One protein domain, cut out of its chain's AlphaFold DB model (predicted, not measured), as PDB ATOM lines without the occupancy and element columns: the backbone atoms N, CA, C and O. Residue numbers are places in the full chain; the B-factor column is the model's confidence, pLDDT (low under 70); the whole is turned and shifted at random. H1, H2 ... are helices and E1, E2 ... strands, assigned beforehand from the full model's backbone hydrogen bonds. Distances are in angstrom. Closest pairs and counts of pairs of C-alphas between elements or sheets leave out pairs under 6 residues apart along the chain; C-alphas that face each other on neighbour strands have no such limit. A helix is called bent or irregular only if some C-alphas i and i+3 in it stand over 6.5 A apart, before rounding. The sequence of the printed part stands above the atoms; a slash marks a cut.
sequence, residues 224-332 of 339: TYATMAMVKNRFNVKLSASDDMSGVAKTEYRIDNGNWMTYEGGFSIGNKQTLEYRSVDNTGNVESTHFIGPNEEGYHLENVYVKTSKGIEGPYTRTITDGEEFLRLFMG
ATOM      1  N   THR A 224     -25.735  -2.600 -32.032       98.62
ATOM      2  CA  THR A 224     -26.236  -3.399 -30.912       98.62
ATOM      3  C   THR A 224     -27.443  -2.740 -30.253       98.62
ATOM      4  O   THR A 224     -27.463  -1.545 -29.964       98.62
ATOM      5  N   TYR A 225     -28.428  -3.566 -29.914       98.50
ATOM      6  CA  TYR A 225     -29.629  -3.193 -29.181       98.50
ATOM      7  C   TYR A 225     -29.759  -3.988 -27.886       98.50
ATOM      8  O   TYR A 225     -29.580  -5.211 -27.862       98.50
ATOM      9  N   ALA A 226     -30.163  -3.310 -26.813       98.62
ATOM     10  CA  ALA A 226     -30.545  -3.948 -25.563       98.62
ATOM     11  C   ALA A 226     -32.065  -4.119 -25.489       98.62
ATOM     12  O   ALA A 226     -32.819  -3.180 -25.683       98.62
ATOM     13  N   THR A 227     -32.551  -5.309 -25.148       98.50
ATOM     14  CA  THR A 227     -33.940  -5.533 -24.734       98.50
ATOM     15  C   THR A 227     -33.998  -5.679 -23.220       98.50
ATOM     16  O   THR A 227     -33.424  -6.619 -22.666       98.50
ATOM     17  N   MET A 228     -34.722  -4.784 -22.550       97.88
ATOM     18  CA  MET A 228     -34.837  -4.733 -21.093       97.88
ATOM     19  C   MET A 228     -36.255  -5.063 -20.628       97.88
ATOM     20  O   MET A 228     -37.228  -4.485 -21.106       97.88
ATOM     21  N   ALA A 229     -36.378  -5.959 -19.649       96.06
ATOM     22  CA  ALA A 229     -37.632  -6.238 -18.952       96.06
ATOM     23  C   ALA A 229     -37.457  -5.994 -17.451       96.06
ATOM     24  O   ALA A 229     -36.587  -6.608 -16.824       96.06
ATOM     25  N   MET A 230     -38.278  -5.125 -16.863       94.38
ATOM     26  CA  MET A 230     -38.195  -4.839 -15.433       94.38
ATOM     27  C   MET A 230     -38.860  -5.941 -14.607       94.38
ATOM     28  O   MET A 230     -39.998  -6.338 -14.856       94.38
ATOM     29  N   VAL A 231     -38.150  -6.425 -13.590       91.81
ATOM     30  CA  VAL A 231     -38.640  -7.399 -12.614       91.81
ATOM     31  C   VAL A 231     -38.296  -6.882 -11.221       91.81
ATOM     32  O   VAL A 231     -37.157  -6.986 -10.761       91.81
ATOM     33  N   LYS A 232     -39.297  -6.318 -10.534       88.12
ATOM     34  CA  LYS A 232     -39.116  -5.577  -9.273       88.12
ATOM     35  C   LYS A 232     -38.119  -4.422  -9.475       88.12
ATOM     36  O   LYS A 232     -38.383  -3.549 -10.287       88.12
ATOM     37  N   ASN A 233     -36.969  -4.451  -8.799       87.69
ATOM     38  CA  ASN A 233     -35.940  -3.403  -8.862       87.69
ATOM     39  C   ASN A 233     -34.736  -3.819  -9.729       87.69
ATOM     40  O   ASN A 233     -33.612  -3.362  -9.515       87.69
ATOM     41  N   ARG A 234     -34.940  -4.759 -10.656       95.62
ATOM     42  CA  ARG A 234     -33.905  -5.282 -11.554       95.62
ATOM     43  C   ARG A 234     -34.392  -5.281 -12.993       95.62
ATOM     44  O   ARG A 234     -35.594  -5.336 -13.241       95.62
ATOM     45  N   PHE A 235     -33.448  -5.307 -13.919       97.38
ATOM     46  CA  PHE A 235     -33.692  -5.494 -15.339       97.38
ATOM     47  C   PHE A 235     -33.119  -6.819 -15.796       97.38
ATOM     48  O   PHE A 235     -31.948  -7.088 -15.550       97.38
ATOM     49  N   ASN A 236     -33.931  -7.616 -16.480       97.81
ATOM     50  CA  ASN A 236     -33.436  -8.690 -17.327       97.81
ATOM     51  C   ASN A 236     -33.057  -8.083 -18.675       97.81
ATOM     52  O   ASN A 236     -33.908  -7.481 -19.330       97.81
ATOM     53  N   VAL A 237     -31.801  -8.251 -19.068       98.56
ATOM     54  CA  VAL A 237     -31.209  -7.674 -20.272       98.56
ATOM     55  C   VAL A 237     -30.895  -8.790 -21.260       98.56
ATOM     56  O   VAL A 237     -30.350  -9.831 -20.889       98.56
ATOM     57  N   LYS A 238     -31.238  -8.566 -22.525       98.56
ATOM     58  CA  LYS A 238     -30.736  -9.331 -23.667       98.56
ATOM     59  C   LYS A 238     -30.117  -8.367 -24.660       98.56
ATOM     60  O   LYS A 238     -30.737  -7.355 -24.956       98.56
ATOM     61  N   LEU A 239     -28.946  -8.693 -25.182       98.69
ATOM     62  CA  LEU A 239     -28.314  -7.941 -26.259       98.69
ATOM     63  C   LEU A 239     -28.531  -8.673 -27.586       98.69
ATOM     64  O   LEU A 239     -28.552  -9.907 -27.622       98.69
ATOM     65  N   SER A 240     -28.727  -7.905 -28.650       98.19
ATOM     66  CA  SER A 240     -28.800  -8.379 -30.029       98.19
ATOM     67  C   SER A 240     -28.014  -7.415 -30.897       98.19
ATOM     68  O   SER A 240     -28.237  -6.215 -30.795       98.19
ATOM     69  N   ALA A 241     -27.129  -7.932 -31.740       98.00
ATOM     70  CA  ALA A 241     -26.321  -7.122 -32.637       98.00
ATOM     71  C   ALA A 241     -26.482  -7.589 -34.081       98.00
ATOM     72  O   ALA A 241     -26.709  -8.776 -34.332       98.00
ATOM     73  N   SER A 242     -26.353  -6.654 -35.013       95.50
ATOM     74  CA  SER A 242     -26.362  -6.906 -36.450       95.50
ATOM     75  C   SER A 242     -25.271  -6.103 -37.138       95.50
ATOM     76  O   SER A 242     -24.953  -4.991 -36.726       95.50
ATOM     77  N   ASP A 243     -24.729  -6.680 -38.200       93.62
ATOM     78  CA  ASP A 243     -23.840  -6.018 -39.142       93.62
ATOM     79  C   ASP A 243     -24.153  -6.568 -40.537       93.62
ATOM     80  O   ASP A 243     -24.236  -7.788 -40.714       93.62
ATOM     81  N   ASP A 244     -24.390  -5.677 -41.499       84.25
ATOM     82  CA  ASP A 244     -24.924  -6.038 -42.818       84.25
ATOM     83  C   ASP A 244     -23.848  -6.558 -43.784       84.25
ATOM     84  O   ASP A 244     -24.167  -7.123 -44.834       84.25
ATOM     85  N   MET A 245     -22.568  -6.360 -43.468       85.94
ATOM     86  CA  MET A 245     -21.479  -6.540 -44.417       85.94
ATOM     87  C   MET A 245     -20.515  -7.637 -43.984       85.94
ATOM     88  O   MET A 245     -20.431  -8.675 -44.648       85.94
ATOM     89  N   SER A 246     -19.776  -7.427 -42.901       89.50
ATOM     90  CA  SER A 246     -18.795  -8.382 -42.393       89.50
ATOM     91  C   SER A 246     -19.352  -9.297 -41.304       89.50
ATOM     92  O   SER A 246     -18.768 -10.351 -41.041       89.50
ATOM     93  N   GLY A 247     -20.510  -8.967 -40.736       90.38
ATOM     94  CA  GLY A 247     -21.162  -9.730 -39.682       90.38
ATOM     95  C   GLY A 247     -20.507  -9.521 -38.315       90.38
ATOM     96  O   GLY A 247     -19.347  -9.137 -38.192       90.38
ATOM     97  N   VAL A 248     -21.253  -9.818 -37.252       95.81
ATOM     98  CA  VAL A 248     -20.792  -9.609 -35.872       95.81
ATOM     99  C   VAL A 248     -19.832 -10.723 -35.443       95.81
ATOM    100  O   VAL A 248     -20.205 -11.896 -35.444       95.81
ATOM    101  N   ALA A 249     -18.620 -10.362 -35.019       95.81
ATOM    102  CA  ALA A 249     -17.657 -11.298 -34.439       95.81
ATOM    103  C   ALA A 249     -17.919 -11.542 -32.948       95.81
ATOM    104  O   ALA A 249     -17.854 -12.678 -32.477       95.81
ATOM    105  N   LYS A 250     -18.202 -10.478 -32.184       98.19
ATOM    106  CA  LYS A 250     -18.544 -10.575 -30.757       98.19
ATOM    107  C   LYS A 250     -19.354  -9.380 -30.267       98.19
ATOM    108  O   LYS A 250     -19.178  -8.265 -30.744       98.19
ATOM    109  N   THR A 251     -20.151  -9.614 -29.230       98.81
ATOM    110  CA  THR A 251     -20.796  -8.574 -28.418       98.81
ATOM    111  C   THR A 251     -20.216  -8.623 -27.010       98.81
ATOM    112  O   THR A 251     -20.015  -9.702 -26.446       98.81
ATOM    113  N   GLU A 252     -19.929  -7.463 -26.432       98.69
ATOM    114  CA  GLU A 252     -19.344  -7.325 -25.102       98.69
ATOM    115  C   GLU A 252     -20.155  -6.337 -24.263       98.69
ATOM    116  O   GLU A 252     -20.792  -5.422 -24.785       98.69
ATOM    117  N   TYR A 253     -20.115  -6.514 -22.946       98.81
ATOM    118  CA  TYR A 253     -20.753  -5.613 -21.996       98.81
ATOM    119  C   TYR A 253     -19.945  -5.489 -20.707       98.81
ATOM    120  O   TYR A 253     -19.160  -6.371 -20.364       98.81
ATOM    121  N   ARG A 254     -20.150  -4.408 -19.960       98.56
ATOM    122  CA  ARG A 254     -19.624  -4.240 -18.601       98.56
ATOM    123  C   ARG A 254     -20.649  -3.562 -17.710       98.56
ATOM    124  O   ARG A 254     -21.497  -2.812 -18.179       98.56
ATOM    125  N   ILE A 255     -20.567  -3.855 -16.418       98.62
ATOM    126  CA  ILE A 255     -21.478  -3.335 -15.397       98.62
ATOM    127  C   ILE A 255     -20.666  -2.484 -14.425       98.62
ATOM    128  O   ILE A 255     -19.573  -2.899 -14.036       98.62
ATOM    129  N   ASP A 256     -21.189  -1.315 -14.051       98.00
ATOM    130  CA  ASP A 256     -20.581  -0.392 -13.079       98.00
ATOM    131  C   ASP A 256     -19.104  -0.064 -13.393       98.00
ATOM    132  O   ASP A 256     -18.248  -0.055 -12.507       98.00
ATOM    133  N   ASN A 257     -18.794   0.169 -14.678       95.94
ATOM    134  CA  ASN A 257     -17.438   0.421 -15.193       95.94
ATOM    135  C   ASN A 257     -16.414  -0.687 -14.838       95.94
ATOM    136  O   ASN A 257     -15.211  -0.443 -14.730       95.94
ATOM    137  N   GLY A 258     -16.889  -1.920 -14.645       98.00
ATOM    138  CA  GLY A 258     -16.048  -3.097 -14.458       98.00
ATOM    139  C   GLY A 258     -15.311  -3.528 -15.732       98.00
ATOM    140  O   GLY A 258     -15.215  -2.802 -16.723       98.00
ATOM    141  N   ASN A 259     -14.798  -4.757 -15.722       98.12
ATOM    142  CA  ASN A 259     -14.164  -5.339 -16.904       98.12
ATOM    143  C   ASN A 259     -15.204  -5.671 -17.984       98.12
ATOM    144  O   ASN A 259     -16.319  -6.088 -17.669       98.12
ATOM    145  N   TRP A 260     -14.805  -5.541 -19.251       98.31
ATOM    146  CA  TRP A 260     -15.580  -6.042 -20.385       98.31
ATOM    147  C   TRP A 260     -15.714  -7.566 -20.314       98.31
ATOM    148  O   TRP A 260     -14.733  -8.281 -20.118       98.31
ATOM    149  N   MET A 261     -16.941  -8.046 -20.476       98.31
ATOM    150  CA  MET A 261     -17.325  -9.451 -20.515       98.31
ATOM    151  C   MET A 261     -17.956  -9.753 -21.873       98.31
ATOM    152  O   MET A 261     -18.746  -8.959 -22.382       98.31
ATOM    153  N   THR A 262     -17.645 -10.909 -22.455       98.38
ATOM    154  CA  THR A 262     -18.326 -11.379 -23.667       98.38
ATOM    155  C   THR A 262     -19.777 -11.737 -23.344       98.38
ATOM    156  O   THR A 262     -20.074 -12.349 -22.318       98.38
ATOM    157  N   TYR A 263     -20.701 -11.328 -24.209       98.50
ATOM    158  CA  TYR A 263     -22.114 -11.650 -24.080       98.50
ATOM    159  C   TYR A 263     -22.390 -13.076 -24.572       98.50
ATOM    160  O   TYR A 263     -22.291 -13.360 -25.762       98.50
ATOM    161  N   GLU A 264     -22.773 -13.962 -23.652       97.38
ATOM    162  CA  GLU A 264     -23.103 -15.370 -23.947       97.38
ATOM    163  C   GLU A 264     -24.595 -15.694 -23.746       97.38
ATOM    164  O   GLU A 264     -25.067 -16.782 -24.077       97.38
ATOM    165  N   GLY A 265     -25.366 -14.755 -23.197       95.81
ATOM    166  CA  GLY A 265     -26.778 -14.946 -22.892       95.81
ATOM    167  C   GLY A 265     -27.333 -13.855 -21.984       95.81
ATOM    168  O   GLY A 265     -26.600 -13.021 -21.455       95.81
ATOM    169  N   GLY A 266     -28.656 -13.853 -21.813       96.75
ATOM    170  CA  GLY A 266     -29.330 -12.836 -21.008       96.75
ATOM    171  C   GLY A 266     -28.858 -12.822 -19.549       96.75
ATOM    172  O   GLY A 266     -28.600 -13.870 -18.960       96.75
ATOM    173  N   PHE A 267     -28.799 -11.631 -18.958       98.19
ATOM    174  CA  PHE A 267     -28.322 -11.396 -17.592       98.19
ATOM    175  C   PHE A 267     -29.225 -10.399 -16.857       98.19
ATOM    176  O   PHE A 267     -30.156  -9.845 -17.445       98.19
ATOM    177  N   SER A 268     -28.980 -10.175 -15.561       97.38
ATOM    178  CA  SER A 268     -29.778  -9.236 -14.765       97.38
ATOM    179  C   SER A 268     -28.933  -8.179 -14.066       97.38
ATOM    180  O   SER A 268     -28.047  -8.530 -13.289       97.38
ATOM    181  N   ILE A 269     -29.308  -6.907 -14.202       97.62
ATOM    182  CA  ILE A 269     -28.693  -5.768 -13.495       97.62
ATOM    183  C   ILE A 269     -29.688  -5.108 -12.536       97.62
ATOM    184  O   ILE A 269     -30.902  -5.215 -12.712       97.62
ATOM    185  N   GLY A 270     -29.199  -4.456 -11.487       96.44
ATOM    186  CA  GLY A 270     -30.012  -3.593 -10.631       96.44
ATOM    187  C   GLY A 270     -30.357  -2.276 -11.330       96.44
ATOM    188  O   GLY A 270     -29.574  -1.776 -12.125       96.44
ATOM    189  N   ASN A 271     -31.493  -1.670 -10.989       91.25
ATOM    190  CA  ASN A 271     -31.934  -0.394 -11.573       91.25
ATOM    191  C   ASN A 271     -31.116   0.845 -11.145       91.25
ATOM    192  O   ASN A 271     -31.468   1.964 -11.495       91.25
ATOM    193  N   LYS A 272     -30.064   0.654 -10.345       94.38
ATOM    194  CA  LYS A 272     -29.083   1.687  -9.980       94.38
ATOM    195  C   LYS A 272     -27.691   1.399 -10.542       94.38
ATOM    196  O   LYS A 272     -26.785   2.184 -10.300       94.38
ATOM    197  N   GLN A 273     -27.527   0.258 -11.209       97.75
ATOM    198  CA  GLN A 273     -26.273  -0.104 -11.852       97.75
ATOM    199  C   GLN A 273     -26.227   0.510 -13.245       97.75
ATOM    200  O   GLN A 273     -27.275   0.736 -13.858       97.75
ATOM    201  N   THR A 274     -25.019   0.740 -13.738       98.50
ATOM    202  CA  THR A 274     -24.801   1.117 -15.132       98.50
ATOM    203  C   THR A 274     -24.444  -0.109 -15.956       98.50
ATOM    204  O   THR A 274     -23.876  -1.083 -15.459       98.50
ATOM    205  N   LEU A 275     -24.805  -0.063 -17.228       98.75
ATOM    206  CA  LEU A 275     -24.480  -1.052 -18.232       98.75
ATOM    207  C   LEU A 275     -23.903  -0.316 -19.431       98.75
ATOM    208  O   LEU A 275     -24.537   0.580 -19.976       98.75
ATOM    209  N   GLU A 276     -22.729  -0.749 -19.855       98.81
ATOM    210  CA  GLU A 276     -22.153  -0.361 -21.131       98.81
ATOM    211  C   GLU A 276     -22.059  -1.583 -22.026       98.81
ATOM    212  O   GLU A 276     -21.737  -2.675 -21.549       98.81
ATOM    213  N   TYR A 277     -22.341  -1.419 -23.312       98.81
ATOM    214  CA  TYR A 277     -22.268  -2.512 -24.272       98.81
ATOM    215  C   TYR A 277     -21.843  -2.025 -25.655       98.81
ATOM    216  O   TYR A 277     -22.007  -0.857 -25.998       98.81
ATOM    217  N   ARG A 278     -21.246  -2.930 -26.428       98.69
ATOM    218  CA  ARG A 278     -20.795  -2.692 -27.804       98.69
ATOM    219  C   ARG A 278     -20.579  -4.014 -28.527       98.69
ATOM    220  O   ARG A 278     -20.372  -5.044 -27.876       98.69
ATOM    221  N   SER A 279     -20.512  -3.971 -29.848       98.75
ATOM    222  CA  SER A 279     -20.095  -5.112 -30.664       98.75
ATOM    223  C   SER A 279     -18.852  -4.827 -31.507       98.75
ATOM    224  O   SER A 279     -18.441  -3.683 -31.698       98.75
ATOM    225  N   VAL A 280     -18.220  -5.906 -31.965       97.88
ATOM    226  CA  VAL A 280     -17.078  -5.908 -32.882       97.88
ATOM    227  C   VAL A 280     -17.408  -6.830 -34.049       97.88
ATOM    228  O   VAL A 280     -17.932  -7.924 -33.821       97.88
ATOM    229  N   ASP A 281     -17.117  -6.408 -35.273       96.19
ATOM    230  CA  ASP A 281     -17.338  -7.206 -36.485       96.19
ATOM    231  C   ASP A 281     -16.142  -8.114 -36.852       96.19
ATOM    232  O   ASP A 281     -15.136  -8.188 -36.136       96.19
ATOM    233  N   ASN A 282     -16.248  -8.825 -37.981       90.19
ATOM    234  CA  ASN A 282     -15.194  -9.716 -38.478       90.19
ATOM    235  C   ASN A 282     -14.020  -8.997 -39.174       90.19
ATOM    236  O   ASN A 282     -13.006  -9.643 -39.462       90.19
ATOM    237  N   THR A 283     -14.099  -7.689 -39.448       90.50
ATOM    238  CA  THR A 283     -12.957  -6.907 -39.963       90.50
ATOM    239  C   THR A 283     -12.176  -6.196 -38.854       90.50
ATOM    240  O   THR A 283     -10.986  -5.896 -39.039       90.50
ATOM    241  N   GLY A 284     -12.782  -6.055 -37.674       92.50
ATOM    242  CA  GLY A 284     -12.243  -5.448 -36.466       92.50
ATOM    243  C   GLY A 284     -12.839  -4.080 -36.119       92.50
ATOM    244  O   GLY A 284     -12.293  -3.425 -35.227       92.50
ATOM    245  N   ASN A 285     -13.910  -3.630 -36.781       93.50
ATOM    246  CA  ASN A 285     -14.575  -2.382 -36.419       93.50
ATOM    247  C   ASN A 285     -15.298  -2.547 -35.084       93.50
ATOM    248  O   ASN A 285     -16.022  -3.517 -34.855       93.50
ATOM    249  N   VAL A 286     -15.085  -1.582 -34.192       96.94
ATOM    250  CA  VAL A 286     -15.667  -1.561 -32.850       96.94
ATOM    251  C   VAL A 286     -16.762  -0.508 -32.815       96.94
ATOM    252  O   VAL A 286     -16.511   0.656 -33.122       96.94
ATOM    253  N   GLU A 287     -17.958  -0.919 -32.414       98.12
ATOM    254  CA  GLU A 287     -19.092  -0.026 -32.206       98.12
ATOM    255  C   GLU A 287     -18.791   1.002 -31.105       98.12
ATOM    256  O   GLU A 287     -18.116   0.708 -30.105       98.12
ATOM    257  N   SER A 288     -19.326   2.214 -31.266       97.44
ATOM    258  CA  SER A 288     -19.401   3.186 -30.174       97.44
ATOM    259  C   SER A 288     -20.071   2.553 -28.954       97.44
ATOM    260  O   SER A 288     -21.041   1.812 -29.065       97.44
ATOM    261  N   THR A 289     -19.536   2.811 -27.765       98.31
ATOM    262  CA  THR A 289     -20.087   2.208 -26.547       98.31
ATOM    263  C   THR A 289     -21.428   2.839 -26.206       98.31
ATOM    264  O   THR A 289     -21.475   4.044 -25.986       98.31
ATOM    265  N   HIS A 290     -22.467   2.010 -26.123       98.62
ATOM    266  CA  HIS A 290     -23.781   2.403 -25.627       98.62
ATOM    267  C   HIS A 290     -23.818   2.355 -24.107       98.62
ATOM    268  O   HIS A 290     -23.218   1.461 -23.504       98.62
ATOM    269  N   PHE A 291     -24.571   3.260 -23.496       98.50
ATOM    270  CA  PHE A 291     -24.722   3.405 -22.057       98.50
ATOM    271  C   PHE A 291     -26.191   3.332 -21.622       98.50
ATOM    272  O   PHE A 291     -27.084   3.987 -22.157       98.50
ATOM    273  N   ILE A 292     -26.438   2.552 -20.571       98.56
ATOM    274  CA  ILE A 292     -27.723   2.438 -19.885       98.56
ATOM    275  C   ILE A 292     -27.487   2.613 -18.390       98.56
ATOM    276  O   ILE A 292     -26.671   1.905 -17.803       98.56
ATOM    277  N   GLY A 293     -28.262   3.472 -17.736       97.50
ATOM    278  CA  GLY A 293     -28.221   3.611 -16.281       97.50
ATOM    279  C   GLY A 293     -28.299   5.055 -15.802       97.50
ATOM    280  O   GLY A 293     -28.466   5.972 -16.605       97.50
ATOM    281  N   PRO A 294     -28.206   5.278 -14.482       96.56
ATOM    282  CA  PRO A 294     -28.213   6.621 -13.919       96.56
ATOM    283  C   PRO A 294     -26.912   7.381 -14.223       96.56
ATOM    284  O   PRO A 294     -25.818   6.828 -14.103       96.56
ATOM    285  N   ASN A 295     -27.035   8.668 -14.541       94.69
ATOM    286  CA  ASN A 295     -25.957   9.654 -14.583       94.69
ATOM    287  C   ASN A 295     -26.417  10.976 -13.921       94.69
ATOM    288  O   ASN A 295     -27.455  11.012 -13.257       94.69
ATOM    289  N   GLU A 296     -25.640  12.054 -14.059       94.44
ATOM    290  CA  GLU A 296     -25.967  13.365 -13.471       94.44
ATOM    291  C   GLU A 296     -27.230  14.012 -14.070       94.44
ATOM    292  O   GLU A 296     -27.864  14.840 -13.418       94.44
ATOM    293  N   GLU A 297     -27.618  13.622 -15.285       94.81
ATOM    294  CA  GLU A 297     -28.756  14.183 -16.019       94.81
ATOM    295  C   GLU A 297     -30.050  13.385 -15.816       94.81
ATOM    296  O   GLU A 297     -31.138  13.932 -15.979       94.81
ATOM    297  N   GLY A 298     -29.964  12.099 -15.463       95.69
ATOM    298  CA  GLY A 298     -31.116  11.225 -15.254       95.69
ATOM    299  C   GLY A 298     -30.800   9.753 -15.511       95.69
ATOM    300  O   GLY A 298     -29.658   9.315 -15.402       95.69
ATOM    301  N   TYR A 299     -31.821   8.960 -15.840       96.94
ATOM    302  CA  TYR A 299     -31.641   7.581 -16.293       96.94
ATOM    303  C   TYR A 299     -31.495   7.558 -17.815       96.94
ATOM    304  O   TYR A 299     -32.463   7.787 -18.542       96.94
ATOM    305  N   HIS A 300     -30.288   7.294 -18.295       97.88
ATOM    306  CA  HIS A 300     -29.961   7.285 -19.711       97.88
ATOM    307  C   HIS A 300     -30.241   5.917 -20.342       97.88
ATOM    308  O   HIS A 300     -30.041   4.873 -19.712       97.88
ATOM    309  N   LEU A 301     -30.729   5.941 -21.578       98.19
ATOM    310  CA  LEU A 301     -30.970   4.788 -22.434       98.19
ATOM    311  C   LEU A 301     -30.361   5.095 -23.798       98.19
ATOM    312  O   LEU A 301     -30.708   6.121 -24.379       98.19
ATOM    313  N   GLU A 302     -29.550   4.193 -24.331       98.44
ATOM    314  CA  GLU A 302     -29.101   4.206 -25.726       98.44
ATOM    315  C   GLU A 302     -29.479   2.866 -26.348       98.44
ATOM    316  O   GLU A 302     -29.278   1.834 -25.717       98.44
ATOM    317  N   ASN A 303     -30.105   2.878 -27.529       98.00
ATOM    318  CA  ASN A 303     -30.491   1.686 -28.293       98.00
ATOM    319  C   ASN A 303     -31.269   0.613 -27.492       98.00
ATOM    320  O   ASN A 303     -31.033  -0.593 -27.615       98.00
ATOM    321  N   VAL A 304     -32.257   1.046 -26.695       98.44
ATOM    322  CA  VAL A 304     -33.019   0.153 -25.801       98.44
ATOM    323  C   VAL A 304     -34.429  -0.145 -26.298       98.44
ATOM    324  O   VAL A 304     -35.266   0.745 -26.394       98.44
ATOM    325  N   TYR A 305     -34.757  -1.418 -26.474       98.12
ATOM    326  CA  TYR A 305     -36.131  -1.907 -26.477       98.12
ATOM    327  C   TYR A 305     -36.599  -2.231 -25.056       98.12
ATOM    328  O   TYR A 305     -35.919  -2.922 -24.296       98.12
ATOM    329  N   VAL A 306     -37.804  -1.800 -24.699       96.75
ATOM    330  CA  VAL A 306     -38.421  -2.095 -23.404       96.75
ATOM    331  C   VAL A 306     -39.521  -3.127 -23.590       96.75
ATOM    332  O   VAL A 306     -40.469  -2.929 -24.346       96.75
ATOM    333  N   LYS A 307     -39.405  -4.248 -22.877       95.06
ATOM    334  CA  LYS A 307     -40.412  -5.306 -22.845       95.06
ATOM    335  C   LYS A 307     -41.318  -5.131 -21.631       95.06
ATOM    336  O   LYS A 307     -40.878  -5.268 -20.490       95.06
ATOM    337  N   THR A 308     -42.600  -4.920 -21.896       91.25
ATOM    338  CA  THR A 308     -43.666  -4.791 -20.897       91.25
ATOM    339  C   THR A 308     -44.691  -5.920 -21.050       91.25
ATOM    340  O   THR A 308     -44.551  -6.814 -21.887       91.25
ATOM    341  N   SER A 309     -45.754  -5.894 -20.242       86.62
ATOM    342  CA  SER A 309     -46.903  -6.793 -20.409       86.62
ATOM    343  C   SER A 309     -47.701  -6.529 -21.692       86.62
ATOM    344  O   SER A 309     -48.439  -7.409 -22.130       86.62
ATOM    345  N   LYS A 310     -47.559  -5.341 -22.297       86.06
ATOM    346  CA  LYS A 310     -48.265  -4.939 -23.522       86.06
ATOM    347  C   LYS A 310     -47.512  -5.294 -24.803       86.06
ATOM    348  O   LYS A 310     -48.126  -5.334 -25.863       86.06
ATOM    349  N   GLY A 311     -46.210  -5.560 -24.714       91.00
ATOM    350  CA  GLY A 311     -45.375  -5.854 -25.873       91.00
ATOM    351  C   GLY A 311     -43.942  -5.369 -25.702       91.00
ATOM    352  O   GLY A 311     -43.458  -5.202 -24.582       91.00
ATOM    353  N   ILE A 312     -43.262  -5.182 -26.830       93.44
ATOM    354  CA  ILE A 312     -41.920  -4.604 -26.912       93.44
ATOM    355  C   ILE A 312     -42.052  -3.246 -27.605       93.44
ATOM    356  O   ILE A 312     -42.628  -3.177 -28.687       93.44
ATOM    357  N   GLU A 313     -41.533  -2.194 -26.982       93.88
ATOM    358  CA  GLU A 313     -41.538  -0.821 -27.503       93.88
ATOM    359  C   GLU A 313     -40.094  -0.300 -27.618       93.88
ATOM    360  O   GLU A 313     -39.229  -0.721 -26.848       93.88
ATOM    361  N   GLY A 314     -39.817   0.590 -28.576       93.56
ATOM    362  CA  GLY A 314     -38.477   1.138 -28.840       93.56
ATOM    363  C   GLY A 314     -38.027   0.996 -30.307       93.56
ATOM    364  O   GLY A 314     -38.862   0.678 -31.160       93.56
ATOM    365  N   PRO A 315     -36.730   1.214 -30.612       96.56
ATOM    366  CA  PRO A 315     -35.648   1.470 -29.661       96.56
ATOM    367  C   PRO A 315     -35.705   2.900 -29.102       96.56
ATOM    368  O   PRO A 315     -36.141   3.831 -29.775       96.56
ATOM    369  N   TYR A 316     -35.280   3.073 -27.854       96.94
ATOM    370  CA  TYR A 316     -35.180   4.360 -27.178       96.94
ATOM    371  C   TYR A 316     -33.718   4.768 -27.031       96.94
ATOM    372  O   TYR A 316     -32.921   4.008 -26.478       96.94
ATOM    373  N   THR A 317     -33.433   6.004 -27.436       97.56
ATOM    374  CA  THR A 317     -32.183   6.712 -27.151       97.56
ATOM    375  C   THR A 317     -32.541   8.060 -26.531       97.56
ATOM    376  O   THR A 317     -32.968   8.973 -27.239       97.56
ATOM    377  N   ARG A 318     -32.520   8.143 -25.194       96.31
ATOM    378  CA  ARG A 318     -32.981   9.312 -24.422       96.31
ATOM    379  C   ARG A 318     -32.573   9.258 -22.949       96.31
ATOM    380  O   ARG A 318     -32.370   8.185 -22.390       96.31
ATOM    381  N   THR A 319     -32.603  10.419 -22.298       97.12
ATOM    382  CA  THR A 319     -32.503  10.553 -20.837       97.12
ATOM    383  C   THR A 319     -33.890  10.726 -20.219       97.12
ATOM    384  O   THR A 319     -34.667  11.567 -20.665       97.12
ATOM    385  N   ILE A 320     -34.194   9.946 -19.181       95.94
ATOM    386  CA  ILE A 320     -35.412  10.066 -18.371       95.94
ATOM    387  C   ILE A 320     -35.063  10.810 -17.084       95.94
ATOM    388  O   ILE A 320     -34.248  10.332 -16.294       95.94
ATOM    389  N   THR A 321     -35.685  11.963 -16.857       95.06
ATOM    390  CA  THR A 321     -35.401  12.822 -15.693       95.06
ATOM    391  C   THR A 321     -36.453  12.704 -14.589       95.06
ATOM    392  O   THR A 321     -36.200  13.089 -13.450       95.06
ATOM    393  N   ASP A 322     -37.618  12.133 -14.909       92.31
ATOM    394  CA  ASP A 322     -38.751  11.978 -14.001       92.31
ATOM    395  C   ASP A 322     -38.972  10.512 -13.584       92.31
ATOM    396  O   ASP A 322     -38.966   9.584 -14.398       92.31
ATOM    397  N   GLY A 323     -39.198  10.299 -12.286       87.12
ATOM    398  CA  GLY A 323     -39.399   8.967 -11.713       87.12
ATOM    399  C   GLY A 323     -40.716   8.319 -12.143       87.12
ATOM    400  O   GLY A 323     -40.766   7.102 -12.330       87.12
ATOM    401  N   GLU A 324     -41.773   9.112 -12.345       89.12
ATOM    402  CA  GLU A 324     -43.055   8.599 -12.840       89.12
ATOM    403  C   GLU A 324     -42.948   8.174 -14.307       89.12
ATOM    404  O   GLU A 324     -43.464   7.119 -14.681       89.12
ATOM    405  N   GLU A 325     -42.230   8.930 -15.143       90.56
ATOM    406  CA  GLU A 325     -41.918   8.502 -16.509       90.56
ATOM    407  C   GLU A 325     -41.129   7.185 -16.534       90.56
ATOM    408  O   GLU A 325     -41.473   6.277 -17.297       90.56
ATOM    409  N   PHE A 326     -40.112   7.044 -15.677       91.25
ATOM    410  CA  PHE A 326     -39.338   5.806 -15.570       91.25
ATOM    411  C   PHE A 326     -40.241   4.605 -15.252       91.25
ATOM    412  O   PHE A 326     -40.191   3.578 -15.937       91.25
ATOM    413  N   LEU A 327     -41.105   4.738 -14.241       88.31
ATOM    414  CA  LEU A 327     -42.047   3.682 -13.870       88.31
ATOM    415  C   LEU A 327     -43.035   3.394 -15.001       88.31
ATOM    416  O   LEU A 327     -43.302   2.229 -15.294       88.31
ATOM    417  N   ARG A 328     -43.546   4.425 -15.679       87.19
ATOM    418  CA  ARG A 328     -44.465   4.264 -16.810       87.19
ATOM    419  C   ARG A 328     -43.859   3.466 -17.950       87.19
ATOM    420  O   ARG A 328     -44.477   2.495 -18.390       87.19
ATOM    421  N   LEU A 329     -42.648   3.827 -18.364       90.06
ATOM    422  CA  LEU A 329     -41.935   3.147 -19.437       90.06
ATOM    423  C   LEU A 329     -41.732   1.663 -19.105       90.06
ATOM    424  O   LEU A 329     -42.114   0.785 -19.874       90.06
ATOM    425  N   PHE A 330     -41.168   1.372 -17.933       88.25
ATOM    426  CA  PHE A 330     -40.750   0.012 -17.597       88.25
ATOM    427  C   PHE A 330     -41.865  -0.878 -17.031       88.25
ATOM    428  O   PHE A 330     -41.735  -2.104 -17.062       88.25
ATOM    429  N   MET A 331     -42.971  -0.303 -16.547       82.75
ATOM    430  CA  MET A 331     -44.153  -1.053 -16.092       82.75
ATOM    431  C   MET A 331     -45.287  -1.087 -17.129       82.75
ATOM    432  O   MET A 331     -46.295  -1.755 -16.898       82.75
ATOM    433  N   GLY A 332     -45.153  -0.396 -18.267       71.62
ATOM    434  CA  GLY A 332     -46.190  -0.326 -19.304       71.62
ATOM    435  C   GLY A 332     -47.444   0.448 -18.875       71.62
ATOM    436  O   GLY A 332     -48.539   0.222 -19.406       71.62
TER     437      GLY A 332
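Overview. This is residues 224 to 332 of the 339 residues of an uncharacterized protein of Fictibacillus aquaticus (UniProt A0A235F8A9). One twisted sheet of eight strands folds round on itself into an open, incompletely closed barrel: E1, E2 and E4 form one wall, E3, E5 and E6 the other, with no strand pairing between E2 or E4 and E3. Sharply bent E7 joins the walls, E8 follows it as a V-shaped hairpin, and H1 packs across the V's open side. The printed part has 109 residues, with eight named strands followed along the chain by one named helix, H1; it is mostly strand, and the sheet is branched and mixed, with E1 and E7 parallel and its other neighbour pairs antiparallel. It is compact, with a radius of gyration of the C-alphas of 13.9 A and spans of 43 by 29 by 22 A.

Arrangement. Start at E7, residues 299 to 307, which bends by 102 degrees at residue 303. On one side of it lie E6, residues 290 to 294, antiparallel with N 300 and O 293 2.8 A apart, and E1, residues 224 to 231, parallel with N 305 and O 226 2.7 A apart. On the other side lies E8, residues 312 to 320, which bends by 87 degrees at residue 317; E7 and E8 are a hairpin, with N 316 and O 304 2.7 A apart. E1 forms a hairpin with E2, residues 234 to 242, N 227 and O 238 being 2.7 A apart. Edge strand E4, residues 267 to 270, is antiparallel to E2, with N 235 and O 269 2.8 A apart. From E6, go to its hairpin partner E5, residues 275 to 281, N 275 and O 292 being 2.8 A apart, then to antiparallel edge strand E3, residues 248 to 255, with N 254 and O 276 2.8 A apart. H1, residues 323 to 331, is on the sheet at a height of 7.6 A, only just over none of the strands; the closest C-alphas to E1 are Met 230 and Phe 330, 5.9 A apart. Every O i to N i+4 pair in H1 is within hydrogen-bond range.

Along the chain. Find C-alpha 224, where E1 begins, at (-26.236, -3.399, -30.912); E1 spans 22.5 A. E2 spans 26.1 A, E3 21.4 A, E4 10.6 A, E5 20.5 A and E6 13.2 A. E7 spans 16.9 A, ending at C-alpha 307 at (-40.412, -5.306, -22.845), and E8 18.2 A. H1 spans 11.9 A and ends at C-alpha 331 at (-44.153, -1.053, -16.092).

Size, cuts and confidence. The two C-alphas farthest apart, those of Thr 283 and Glu 324, are 43.4 A apart. The printed part has no cut, and E3 to E4 is the one long link, with residues 261 to 262 pairing antiparallel with residues 252 to 253 of E3. The mean pLDDT of the printed part is 95.1, and no printed residue is under 70.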